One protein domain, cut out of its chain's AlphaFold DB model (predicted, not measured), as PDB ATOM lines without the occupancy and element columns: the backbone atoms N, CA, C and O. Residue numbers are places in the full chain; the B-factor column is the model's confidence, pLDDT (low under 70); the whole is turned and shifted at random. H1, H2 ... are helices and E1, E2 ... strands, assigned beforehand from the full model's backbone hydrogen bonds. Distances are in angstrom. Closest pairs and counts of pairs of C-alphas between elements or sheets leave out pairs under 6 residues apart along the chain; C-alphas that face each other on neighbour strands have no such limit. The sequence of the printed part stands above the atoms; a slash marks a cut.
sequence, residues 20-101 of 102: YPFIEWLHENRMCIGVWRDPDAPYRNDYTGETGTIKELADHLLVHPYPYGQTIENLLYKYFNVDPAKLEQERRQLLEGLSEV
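What this domain is: This is residues 20 to 101 of the 102 residues of an uncharacterized protein of viral metagenome (UniProt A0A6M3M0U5). A loose, drawn-out chain has a small head at one end, made of the short hairpin E1 E2 and the helix H2, and a helical arm, H4, at the other, with the short helices H1 and H3 between them. Two unnamed stretches, residues 29 to 41 and 62 to 71, run between the head and these two helices, and residues 88 to 101, of which 88 to 99 belong to H4, stick out free. The printed part has 82 residues, with four named helices and two named strands in the order H1 E1 E2 H2 H3 H4; the strands are antiparallel and the class is mostly helix. The whole is extended, with a radius of gyration of the C-alphas of 18.8 A and spans of 64 by 27 by 21 A.

Where its parts are: H1, residues 20 to 28, begins at C-alpha 20 (-51.214, 37.286, 23.472) and is 12.4 A long. E1 is residues 42 to 44, E2 residues 51 to 53, and H2 residues 54 to 61, 10.4 A long. H3, residues 72 to 79, is 10.3 A long. H4, residues 84 to 99, is 22.7 A long and ends at C-alpha 99 (-42.307, 30.857, 60.546).

How they stand to each other: H1 and H3 are close but not clearly touching, about perpendicular at 81 degrees; their closest C-alphas, of Phe 22 and Tyr 79, are 7.0 A apart. E1 and E2 form a hairpin, with N 43 and O 52 at 2.8 A, within hydrogen-bond range. The closest C-alphas of E1 and H2, of Tyr 43 and Ile 54, are 5.6 A apart. H2 and H3 are apart. H3 and H4 are close but not clearly touching, at 79 degrees, about perpendicular; C-alphas 77 and 84, the closest, are 7.0 A apart. In H1, H2, H3 and H4 every O i to N i+4 pair is within hydrogen-bond range.

The domain as a whole: The C-alphas farthest apart, of Gly 49 and Val 101, are 64.1 A apart. The printed part has no cut, and the link from H1 to E1 is long. The pLDDT is under 70 at 18 residues, among them 60 to 69.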
ATOM      1  N   TYR A  20     -51.625  36.989  24.839       86.25
ATOM      2  CA  TYR A  20     -51.214  37.286  23.472       86.25
ATOM      3  C   TYR A  20     -49.721  37.647  23.343       86.25
ATOM      4  O   TYR A  20     -49.067  37.037  22.498       86.25
ATOM      5  N   PRO A  21     -49.125  38.486  24.218       91.00
ATOM      6  CA  PRO A  21     -47.684  38.760  24.172       91.00
ATOM      7  C   PRO A  21     -46.808  37.507  24.335       91.00
ATOM      8  O   PRO A  21     -45.774  37.371  23.685       91.00
ATOM      9  N   PHE A  22     -47.239  36.549  25.163       89.38
ATOM     10  CA  PHE A  22     -46.535  35.276  25.311       89.38
ATOM     11  C   PHE A  22     -46.641  34.424  24.038       89.38
ATOM     12  O   PHE A  22     -45.651  33.833  23.617       89.38
ATOM     13  N   ILE A  23     -47.809  34.395  23.385       85.44
ATOM     14  CA  ILE A  23     -47.993  33.686  22.108       85.44
ATOM     15  C   ILE A  23     -47.134  34.298  20.993       85.44
ATOM     16  O   ILE A  23     -46.493  33.554  20.250       85.44
ATOM     17  N   GLU A  24     -47.062  35.628  20.898       86.38
ATOM     18  CA  GLU A  24     -46.181  36.307  19.938       86.38
ATOM     19  C   GLU A  24     -44.712  35.955  20.180       86.38
ATOM     20  O   GLU A  24     -44.019  35.542  19.249       86.38
ATOM     21  N   TRP A  25     -44.259  35.998  21.435       90.06
ATOM     22  CA  TRP A  25     -42.897  35.604  21.787       90.06
ATOM     23  C   TRP A  25     -42.590  34.148  21.412       90.06
ATOM     24  O   TRP A  25     -41.504  33.850  20.910       90.06
ATOM     25  N   LEU A  26     -43.537  33.222  21.597       85.31
ATOM     26  CA  LEU A  26     -43.361  31.837  21.153       85.31
ATOM     27  C   LEU A  26     -43.169  31.763  19.636       85.31
ATOM     28  O   LEU A  26     -42.259  31.074  19.181       85.31
ATOM     29  N   HIS A  27     -43.965  32.497  18.855       79.25
ATOM     30  CA  HIS A  27     -43.824  32.537  17.399       79.25
ATOM     31  C   HIS A  27     -42.472  33.114  16.958       79.25
ATOM     32  O   HIS A  27     -41.808  32.514  16.110       79.25
ATOM     33  N   GLU A  28     -42.027  34.221  17.560       83.38
ATOM     34  CA  GLU A  28     -40.710  34.826  17.300       83.38
ATOM     35  C   GLU A  28     -39.563  33.843  17.566       83.38
ATOM     36  O   GLU A  28     -38.581  33.794  16.822       83.38
ATOM     37  N   ASN A  29     -39.719  32.998  18.586       81.50
ATOM     38  CA  ASN A  29     -38.749  31.974  18.961       81.50
ATOM     39  C   ASN A  29     -38.978  30.624  18.261       81.50
ATOM     40  O   ASN A  29     -38.335  29.638  18.620       81.50
ATOM     41  N   ARG A  30     -39.868  30.566  17.257       76.06
ATOM     42  CA  ARG A  30     -40.224  29.340  16.522       76.06
ATOM     43  C   ARG A  30     -40.637  28.212  17.468       76.06
ATOM     44  O   ARG A  30     -40.118  27.103  17.408       76.06
ATOM     45  N   MET A  31     -41.567  28.520  18.362       75.62
ATOM     46  CA  MET A  31     -42.169  27.597  19.316       75.62
ATOM     47  C   MET A  31     -43.681  27.542  19.115       75.62
ATOM     48  O   MET A  31     -44.309  28.527  18.732       75.62
ATOM     49  N   CYS A  32     -44.276  26.385  19.385       69.50
ATOM     50  CA  CYS A  32     -45.721  26.195  19.372       69.50
ATOM     51  C   CYS A  32     -46.154  25.454  20.641       69.50
ATOM     52  O   CYS A  32     -45.430  24.596  21.150       69.50
ATOM     53  N   ILE A  33     -47.334  25.791  21.170       70.94
ATOM     54  CA  ILE A  33     -47.948  25.051  22.279       70.94
ATOM     55  C   ILE A  33     -48.962  24.085  21.682       70.94
ATOM     56  O   ILE A  33     -49.997  24.499  21.164       70.94
ATOM     57  N   GLY A  34     -48.665  22.792  21.772       67.44
ATOM     58  CA  GLY A  34     -49.604  21.715  21.471       67.44
ATOM     59  C   GLY A  34     -49.984  20.972  22.746       67.44
ATOM     60  O   GLY A  34     -49.138  20.746  23.610       67.44
ATOM     61  N   VAL A  35     -51.249  20.566  22.874       55.44
ATOM     62  CA  VAL A  35     -51.672  19.651  23.942       55.44
ATOM     63  C   VAL A  35     -51.494  18.222  23.439       55.44
ATOM     64  O   VAL A  35     -52.268  17.746  22.613       55.44
ATOM     65  N   TRP A  36     -50.481  17.530  23.951       59.44
ATOM     66  CA  TRP A  36     -50.207  16.132  23.627       59.44
ATOM     67  C   TRP A  36     -51.084  15.243  24.509       59.44
ATOM     68  O   TRP A  36     -50.700  14.915  25.628       59.44
ATOM     69  N   ARG A  37     -52.306  14.922  24.064       59.81
ATOM     70  CA  ARG A  37     -53.197  14.045  24.851       59.81
ATOM     71  C   ARG A  37     -52.950  12.559  24.608       59.81
ATOM     72  O   ARG A  37     -53.153  11.782  25.530       59.81
ATOM     73  N   ASP A  38     -52.487  12.194  23.418       75.00
ATOM     74  CA  ASP A  38     -52.100  10.829  23.058       75.00
ATOM     75  C   ASP A  38     -51.237  10.886  21.776       75.00
ATOM     76  O   ASP A  38     -51.722  11.381  20.755       75.00
ATOM     77  N   PRO A  39     -49.957  10.466  21.805       72.50
ATOM     78  CA  PRO A  39     -49.092  10.447  20.623       72.50
ATOM     79  C   PRO A  39     -49.626   9.558  19.495       72.50
ATOM     80  O   PRO A  39     -49.382   9.852  18.325       72.50
ATOM     81  N   ASP A  40     -50.368   8.507  19.848       81.25
ATOM     82  CA  ASP A  40     -50.919   7.531  18.910       81.25
ATOM     83  C   ASP A  40     -52.326   7.929  18.430       81.25
ATOM     84  O   ASP A  40     -52.918   7.247  17.588       81.25
ATOM     85  N   ALA A  41     -52.868   9.057  18.915       82.38
ATOM     86  CA  ALA A  41     -54.144   9.561  18.434       82.38
ATOM     87  C   ALA A  41     -54.070   9.893  16.935       82.38
ATOM     88  O   ALA A  41     -53.076  10.459  16.464       82.38
ATOM     89  N   PRO A  42     -55.141   9.593  16.181       84.38
ATOM     90  CA  PRO A  42     -55.214   9.945  14.778       84.38
ATOM     91  C   PRO A  42     -55.268  11.467  14.607       84.38
ATOM     92  O   PRO A  42     -55.992  12.174  15.310       84.38
ATOM     93  N   TYR A  43     -54.532  11.954  13.618       82.44
ATOM     94  CA  TYR A  43     -54.530  13.327  13.144       82.44
ATOM     95  C   TYR A  43     -54.977  13.377  11.681       82.44
ATOM     96  O   TYR A  43     -54.680  12.484  10.883       82.44
ATOM     97  N   ARG A  44     -55.663  14.463  11.323       80.56
ATOM     98  CA  ARG A  44     -55.965  14.835   9.945       80.56
ATOM     99  C   ARG A  44     -55.648  16.311   9.754       80.56
ATOM    100  O   ARG A  44     -56.129  17.149  10.513       80.56
ATOM    101  N   ASN A  45     -54.863  16.620   8.732       74.50
ATOM    102  CA  ASN A  45     -54.635  17.979   8.281       74.50
ATOM    103  C   ASN A  45     -55.791  18.400   7.372       74.50
ATOM    104  O   ASN A  45     -55.913  17.914   6.248       74.50
ATOM    105  N   ASP A  46     -56.639  19.309   7.841       76.50
ATOM    106  CA  ASP A  46     -57.792  19.780   7.067       76.50
ATOM    107  C   ASP A  46     -57.399  20.604   5.825       76.50
ATOM    108  O   ASP A  46     -58.210  20.762   4.915       76.50
ATOM    109  N   TYR A  47     -56.156  21.096   5.755       69.56
ATOM    110  CA  TYR A  47     -55.650  21.892   4.634       69.56
ATOM    111  C   TYR A  47     -54.976  21.046   3.551       69.56
ATOM    112  O   TYR A  47     -55.164  21.313   2.365       69.56
ATOM    113  N   THR A  48     -54.185  20.039   3.937       79.44
ATOM    114  CA  THR A  48     -53.447  19.177   2.988       79.44
ATOM    115  C   THR A  48     -54.156  17.853   2.713       79.44
ATOM    116  O   THR A  48     -53.868  17.195   1.718       79.44
ATOM    117  N   GLY A  49     -55.097  17.453   3.573       83.88
ATOM    118  CA  GLY A  49     -55.748  16.147   3.524       83.88
ATOM    119  C   GLY A  49     -54.889  15.006   4.074       83.88
ATOM    120  O   GLY A  49     -55.347  13.864   4.074       83.88
ATOM    121  N   GLU A  50     -53.675  15.296   4.548       82.19
ATOM    122  CA  GLU A  50     -52.777  14.306   5.138       82.19
ATOM    123  C   GLU A  50     -53.364  13.728   6.424       82.19
ATOM    124  O   GLU A  50     -53.979  14.425   7.234       82.19
ATOM    125  N   THR A  51     -53.150  12.434   6.618       86.31
ATOM    126  CA  THR A  51     -53.576  11.691   7.801       86.31
ATOM    127  C   THR A  51     -52.385  10.957   8.385       86.31
ATOM    128  O   THR A  51     -51.566  10.436   7.632       86.31
ATOM    129  N   GLY A  52     -52.330  10.858   9.704       86.62
ATOM    130  CA  GLY A  52     -51.313  10.093  10.413       86.62
ATOM    131  C   GLY A  52     -51.625  10.069  11.897       86.62
ATOM    132  O   GLY A  52     -52.770  10.259  12.307       86.62
ATOM    133  N   THR A  53     -50.605   9.870  12.708       85.88
ATOM    134  CA  THR A  53     -50.666  10.029  14.159       85.88
ATOM    135  C   THR A  53     -50.192  11.420  14.570       85.88
ATOM    136  O   THR A  53     -49.469  12.099  13.835       85.88
ATOM    137  N   ILE A  54     -50.569  11.858  15.771       78.06
ATOM    138  CA  ILE A  54     -50.024  13.082  16.377       78.06
ATOM    139  C   ILE A  54     -48.493  13.012  16.465       78.06
ATOM    140  O   ILE A  54     -47.822  14.022  16.257       78.06
ATOM    141  N   LYS A  55     -47.935  11.822  16.712       76.19
ATOM    142  CA  LYS A  55     -46.492  11.577  16.694       76.19
ATOM    143  C   LYS A  55     -45.870  11.816  15.318       76.19
ATOM    144  O   LYS A  55     -44.897  12.550  15.235       76.19
ATOM    145  N   GLU A  56     -46.438  11.256  14.251       78.00
ATOM    146  CA  GLU A  56     -45.938  11.461  12.881       78.00
ATOM    147  C   GLU A  56     -46.035  12.929  12.454       78.00
ATOM    148  O   GLU A  56     -45.095  13.468  11.873       78.00
ATOM    149  N   LEU A  57     -47.139  13.607  12.792       76.81
ATOM    150  CA  LEU A  57     -47.267  15.050  12.583       76.81
ATOM    151  C   LEU A  57     -46.156  15.805  13.316       76.81
ATOM    152  O   LEU A  57     -45.526  16.690  12.741       76.81
ATOM    153  N   ALA A  58     -45.923  15.472  14.584       70.81
ATOM    154  CA  ALA A  58     -44.880  16.112  15.358       70.81
ATOM    155  C   ALA A  58     -43.497  15.845  14.759       70.81
ATOM    156  O   ALA A  58     -42.756  16.798  14.579       70.81
ATOM    157  N   ASP A  59     -43.172  14.614  14.368       71.25
ATOM    158  CA  ASP A  59     -41.901  14.266  13.719       71.25
ATOM    159  C   ASP A  59     -41.697  15.043  12.403       71.25
ATOM    160  O   ASP A  59     -40.597  15.530  12.133       71.25
ATOM    161  N   HIS A  60     -42.762  15.258  11.623       67.50
ATOM    162  CA  HIS A  60     -42.734  16.125  10.440       67.50
ATOM    163  C   HIS A  60     -42.506  17.604  10.782       67.50
ATOM    164  O   HIS A  60     -41.727  18.280  10.108       67.50
ATOM    165  N   LEU A  61     -43.141  18.112  11.841       62.34
ATOM    166  CA  LEU A  61     -42.924  19.477  12.335       62.34
ATOM    167  C   LEU A  61     -41.525  19.651  12.962       62.34
ATOM    168  O   LEU A  61     -40.958  20.740  12.892       62.34
ATOM    169  N   LEU A  62     -40.946  18.582  13.521       54.53
ATOM    170  CA  LEU A  62     -39.623  18.522  14.158       54.53
ATOM    171  C   LEU A  62     -38.453  18.515  13.158       54.53
ATOM    172  O   LEU A  62     -37.301  18.666  13.565       54.53
ATOM    173  N   VAL A  63     -38.721  18.420  11.848       53.84
ATOM    174  CA  VAL A  63     -37.731  18.770  10.809       53.84
ATOM    175  C   VAL A  63     -37.376  20.270  10.882       53.84
ATOM    176  O   VAL A  63     -36.312  20.693  10.426       53.84
ATOM    177  N   HIS A  64     -38.221  21.078  11.534       49.91
ATOM    178  CA  HIS A  64     -37.915  22.436  11.973       49.91
ATOM    179  C   HIS A  64     -37.551  22.464  13.471       49.91
ATOM    180  O   HIS A  64     -38.057  21.646  14.236       49.91
ATOM    181  N   PRO A  65     -36.678  23.388  13.923       47.75
ATOM    182  CA  PRO A  65     -36.026  23.345  15.236       47.75
ATOM    183  C   PRO A  65     -36.963  23.796  16.370       47.75
ATOM    184  O   PRO A  65     -36.668  24.745  17.093       47.75
ATOM    185  N   TYR A  66     -38.110  23.142  16.513       52.19
ATOM    186  CA  TYR A  66     -39.038  23.380  17.605       52.19
ATOM    187  C   TYR A  66     -38.493  22.684  18.865       52.19
ATOM    188  O   TYR A  66     -38.203  21.485  18.823       52.19
ATOM    189  N   PRO A  67     -38.303  23.399  19.989       54.69
ATOM    190  CA  PRO A  67     -37.733  22.833  21.204       54.69
ATOM    191  C   PRO A  67     -38.682  21.796  21.812       54.69
ATOM    192  O   PRO A  67     -39.629  22.120  22.530       54.69
ATOM    193  N   TYR A  68     -38.404  20.530  21.518       55.06
ATOM    194  CA  TYR A  68     -39.114  19.386  22.072       55.06
ATOM    195  C   TYR A  68     -38.856  19.255  23.583       55.06
ATOM    196  O   TYR A  68     -37.745  19.487  24.065       55.06
ATOM    197  N   GLY A  69     -39.887  18.873  24.341       60.59
ATOM    198  CA  GLY A  69     -39.764  18.528  25.763       60.59
ATOM    199  C   GLY A  69     -39.730  19.700  26.755       60.59
ATOM    200  O   GLY A  69     -39.429  19.485  27.928       60.59
ATOM    201  N   GLN A  70     -40.034  20.932  26.335       70.38
ATOM    202  CA  GLN A  70     -40.201  22.061  27.262       70.38
ATOM    203  C   GLN A  70     -41.628  22.082  27.830       70.38
ATOM    204  O   GLN A  70     -42.602  22.046  27.082       70.38
ATOM    205  N   THR A  71     -41.764  22.172  29.154       77.44
ATOM    206  CA  THR A  71     -43.058  22.423  29.802       77.44
ATOM    207  C   THR A  71     -43.463  23.889  29.625       77.44
ATOM    208  O   THR A  71     -42.604  24.761  29.482       77.44
ATOM    209  N   ILE A  72     -44.768  24.185  29.683       80.25
ATOM    210  CA  ILE A  72     -45.273  25.573  29.654       80.25
ATOM    211  C   ILE A  72     -44.626  26.408  30.769       80.25
ATOM    212  O   ILE A  72     -44.239  27.545  30.533       80.25
ATOM    213  N   GLU A  73     -44.437  25.828  31.954       83.00
ATOM    214  CA  GLU A  73     -43.774  26.483  33.088       83.00
ATOM    215  C   GLU A  73     -42.340  26.926  32.754       83.00
ATOM    216  O   GLU A  73     -41.990  28.088  32.949       83.00
ATOM    217  N   ASN A  74     -41.539  26.051  32.135       83.50
ATOM    218  CA  ASN A  74     -40.188  26.407  31.695       83.50
ATOM    219  C   ASN A  74     -40.196  27.507  30.622       83.50
ATOM    220  O   ASN A  74     -39.306  28.358  30.602       83.50
ATOM    221  N   LEU A  75     -41.190  27.505  29.729       87.12
ATOM    222  CA  LEU A  75     -41.352  28.558  28.721       87.12
ATOM    223  C   LEU A  75     -41.729  29.899  29.360       87.12
ATOM    224  O   LEU A  75     -41.201  30.929  28.949       87.12
ATOM    225  N   LEU A  76     -42.578  29.888  30.388       87.88
ATOM    226  CA  LEU A  76     -42.947  31.087  31.139       87.88
ATOM    227  C   LEU A  76     -41.752  31.665  31.900       87.88
ATOM    228  O   LEU A  76     -41.547  32.876  31.859       87.88
ATOM    229  N   TYR A  77     -40.917  30.828  32.524       90.75
ATOM    230  CA  TYR A  77     -39.683  31.308  33.150       90.75
ATOM    231  C   TYR A  77     -38.757  31.988  32.143       90.75
ATOM    232  O   TYR A  77     -38.245  33.069  32.420       90.75
ATOM    233  N   LYS A  78     -38.595  31.419  30.943       88.81
ATOM    234  CA  LYS A  78     -37.809  32.057  29.878       88.81
ATOM    235  C   LYS A  78     -38.422  33.376  29.418       88.81
ATOM    236  O   LYS A  78     -37.696  34.356  29.292       88.81
ATOM    237  N   TYR A  79     -39.735  33.411  29.199       90.31
ATOM    238  CA  TYR A  79     -40.447  34.608  28.753       90.31
ATOM    239  C   TYR A  79     -40.312  35.769  29.748       90.31
ATOM    240  O   TYR A  79     -39.993  36.888  29.359       90.31
ATOM    241  N   PHE A  80     -40.482  35.495  31.044       92.12
ATOM    242  CA  PHE A  80     -40.343  36.497  32.101       92.12
ATOM    243  C   PHE A  80     -38.898  36.714  32.571       92.12
ATOM    244  O   PHE A  80     -38.672  37.517  33.475       92.12
ATOM    245  N   ASN A  81     -37.924  36.017  31.976       91.56
ATOM    246  CA  ASN A  81     -36.521  36.033  32.391       91.56
ATOM    247  C   ASN A  81     -36.339  35.732  33.897       91.56
ATOM    248  O   ASN A  81     -35.614  36.418  34.619       91.56
ATOM    249  N   VAL A  82     -37.047  34.707  34.371       93.69
ATOM    250  CA  VAL A  82     -37.018  34.213  35.749       93.69
ATOM    251  C   VAL A  82     -36.034  33.054  35.849       93.69
ATOM    252  O   VAL A  82     -36.119  32.085  35.098       93.69
ATOM    253  N   ASP A  83     -35.128  33.133  36.820       92.62
ATOM    254  CA  ASP A  83     -34.288  32.005  37.211       92.62
ATOM    255  C   ASP A  83     -35.053  31.135  38.229       92.62
ATOM    256  O   ASP A  83     -35.315  31.597  39.347       92.62
ATOM    257  N   PRO A  84     -35.416  29.885  37.883       90.19
ATOM    258  CA  PRO A  84     -36.185  29.016  38.770       90.19
ATOM    259  C   PRO A  84     -35.439  28.668  40.065       90.19
ATOM    260  O   PRO A  84     -36.071  28.507  41.107       90.19
ATOM    261  N   ALA A  85     -34.104  28.583  40.036       92.50
ATOM    262  CA  ALA A  85     -33.320  28.293  41.235       92.50
ATOM    263  C   ALA A  85     -33.350  29.480  42.204       92.50
ATOM    264  O   ALA A  85     -33.533  29.301  43.410       92.50
ATOM    265  N   LYS A  86     -33.234  30.697  41.663       94.94
ATOM    266  CA  LYS A  86     -33.359  31.930  42.442       94.94
ATOM    267  C   LYS A  86     -34.767  32.089  43.026       94.94
ATOM    268  O   LYS A  86     -34.890  32.389  44.208       94.94
ATOM    269  N   LEU A  87     -35.812  31.831  42.236       93.25
ATOM    270  CA  LEU A  87     -37.203  31.899  42.698       93.25
ATOM    271  C   LEU A  87     -37.465  30.940  43.870       93.25
ATOM    272  O   LEU A  87     -38.088  31.319  44.860       93.25
ATOM    273  N   GLU A  88     -36.964  29.706  43.788       92.62
ATOM    274  CA  GLU A  88     -37.112  28.734  44.876       92.62
ATOM    275  C   GLU A  88     -36.346  29.161  46.138       92.62
ATOM    276  O   GLU A  88     -36.837  28.963  47.251       92.62
ATOM    277  N   GLN A  89     -35.175  29.787  45.992       95.12
ATOM    278  CA  GLN A  89     -34.445  30.360  47.124       95.12
ATOM    279  C   GLN A  89     -35.245  31.484  47.801       95.12
ATOM    280  O   GLN A  89     -35.394  31.470  49.023       95.12
ATOM    281  N   GLU A  90     -35.786  32.427  47.027       94.44
ATOM    282  CA  GLU A  90     -36.610  33.530  47.543       94.44
ATOM    283  C   GLU A  90     -37.872  33.006  48.246       94.44
ATOM    284  O   GLU A  90     -38.224  33.470  49.333       94.44
ATOM    285  N   ARG A  91     -38.514  31.972  47.683       93.06
ATOM    286  CA  ARG A  91     -39.673  31.307  48.297       93.06
ATOM    287  C   ARG A  91     -39.333  30.715  49.665       93.06
ATOM    288  O   ARG A  91     -40.124  30.852  50.595       93.06
ATOM    289  N   ARG A  92     -38.177  30.057  49.801       94.50
ATOM    290  CA  ARG A  92     -37.730  29.476  51.080       94.50
ATOM    291  C   ARG A  92     -37.482  30.546  52.134       94.50
ATOM    292  O   ARG A  92     -38.015  30.426  53.229       94.50
ATOM    293  N   GLN A  93     -36.768  31.611  51.774       94.38
ATOM    294  CA  GLN A  93     -36.493  32.729  52.681       94.38
ATOM    295  C   GLN A  93     -37.782  33.390  53.186       94.38
ATOM    296  O   GLN A  93     -37.898  33.711  54.366       94.38
ATOM    297  N   LEU A  94     -38.777  33.554  52.310       93.19
ATOM    298  CA  LEU A  94     -40.079  34.091  52.697       93.19
ATOM    299  C   LEU A  94     -40.802  33.180  53.701       93.19
ATOM    300  O   LEU A  94     -41.375  33.668  54.672       93.19
ATOM    301  N   LEU A  95     -40.783  31.864  53.474       93.12
ATOM    302  CA  LEU A  95     -41.420  30.893  54.367       93.12
ATOM    303  C   LEU A  95     -40.735  30.827  55.736       93.12
ATOM    304  O   LEU A  95     -41.426  30.774  56.750       93.12
ATOM    305  N   GLU A  96     -39.403  30.874  55.765       92.31
ATOM    306  CA  GLU A  96     -38.619  30.951  57.001       92.31
ATOM    307  C   GLU A  96     -38.995  32.211  57.796       92.31
ATOM    308  O   GLU A  96     -39.390  32.107  58.958       92.31
ATOM    309  N   GLY A  97     -39.029  33.378  57.145       88.38
ATOM    310  CA  GLY A  97     -39.424  34.634  57.789       88.38
ATOM    311  C   GLY A  97     -40.864  34.650  58.320       88.38
ATOM    312  O   GLY A  97     -41.134  35.283  59.333       88.38
ATOM    313  N   LEU A  98     -41.800  33.933  57.688       87.75
ATOM    314  CA  LEU A  98     -43.169  33.785  58.205       87.75
ATOM    315  C   LEU A  98     -43.242  32.835  59.408       87.75
ATOM    316  O   LEU A  98     -44.071  33.034  60.296       87.75
ATOM    317  N   SER A  99     -42.381  31.815  59.440       75.25
ATOM    318  CA  SER A  99     -42.307  30.857  60.546       75.25
ATOM    319  C   SER A  99     -41.639  31.425  61.799       75.25
ATOM    320  O   SER A  99     -42.013  31.038  62.896       75.25
ATOM    321  N   GLU A 100     -40.712  32.377  61.655       65.44
ATOM    322  CA  GLU A 100     -40.055  33.068  62.778       65.44
ATOM    323  C   GLU A 100     -40.943  34.139  63.442       65.44
ATOM    324  O   GLU A 100     -40.638  34.613  64.536       65.44
ATOM    325  N   VAL A 101     -42.038  34.532  62.784       60.53
ATOM    326  CA  VAL A 101     -42.997  35.544  63.265       60.53
ATOM    327  C   VAL A 101     -44.220  34.902  63.956       60.53
ATOM    328  O   VAL A 101     -45.058  35.623  64.501       60.53
TER     329      VAL A 101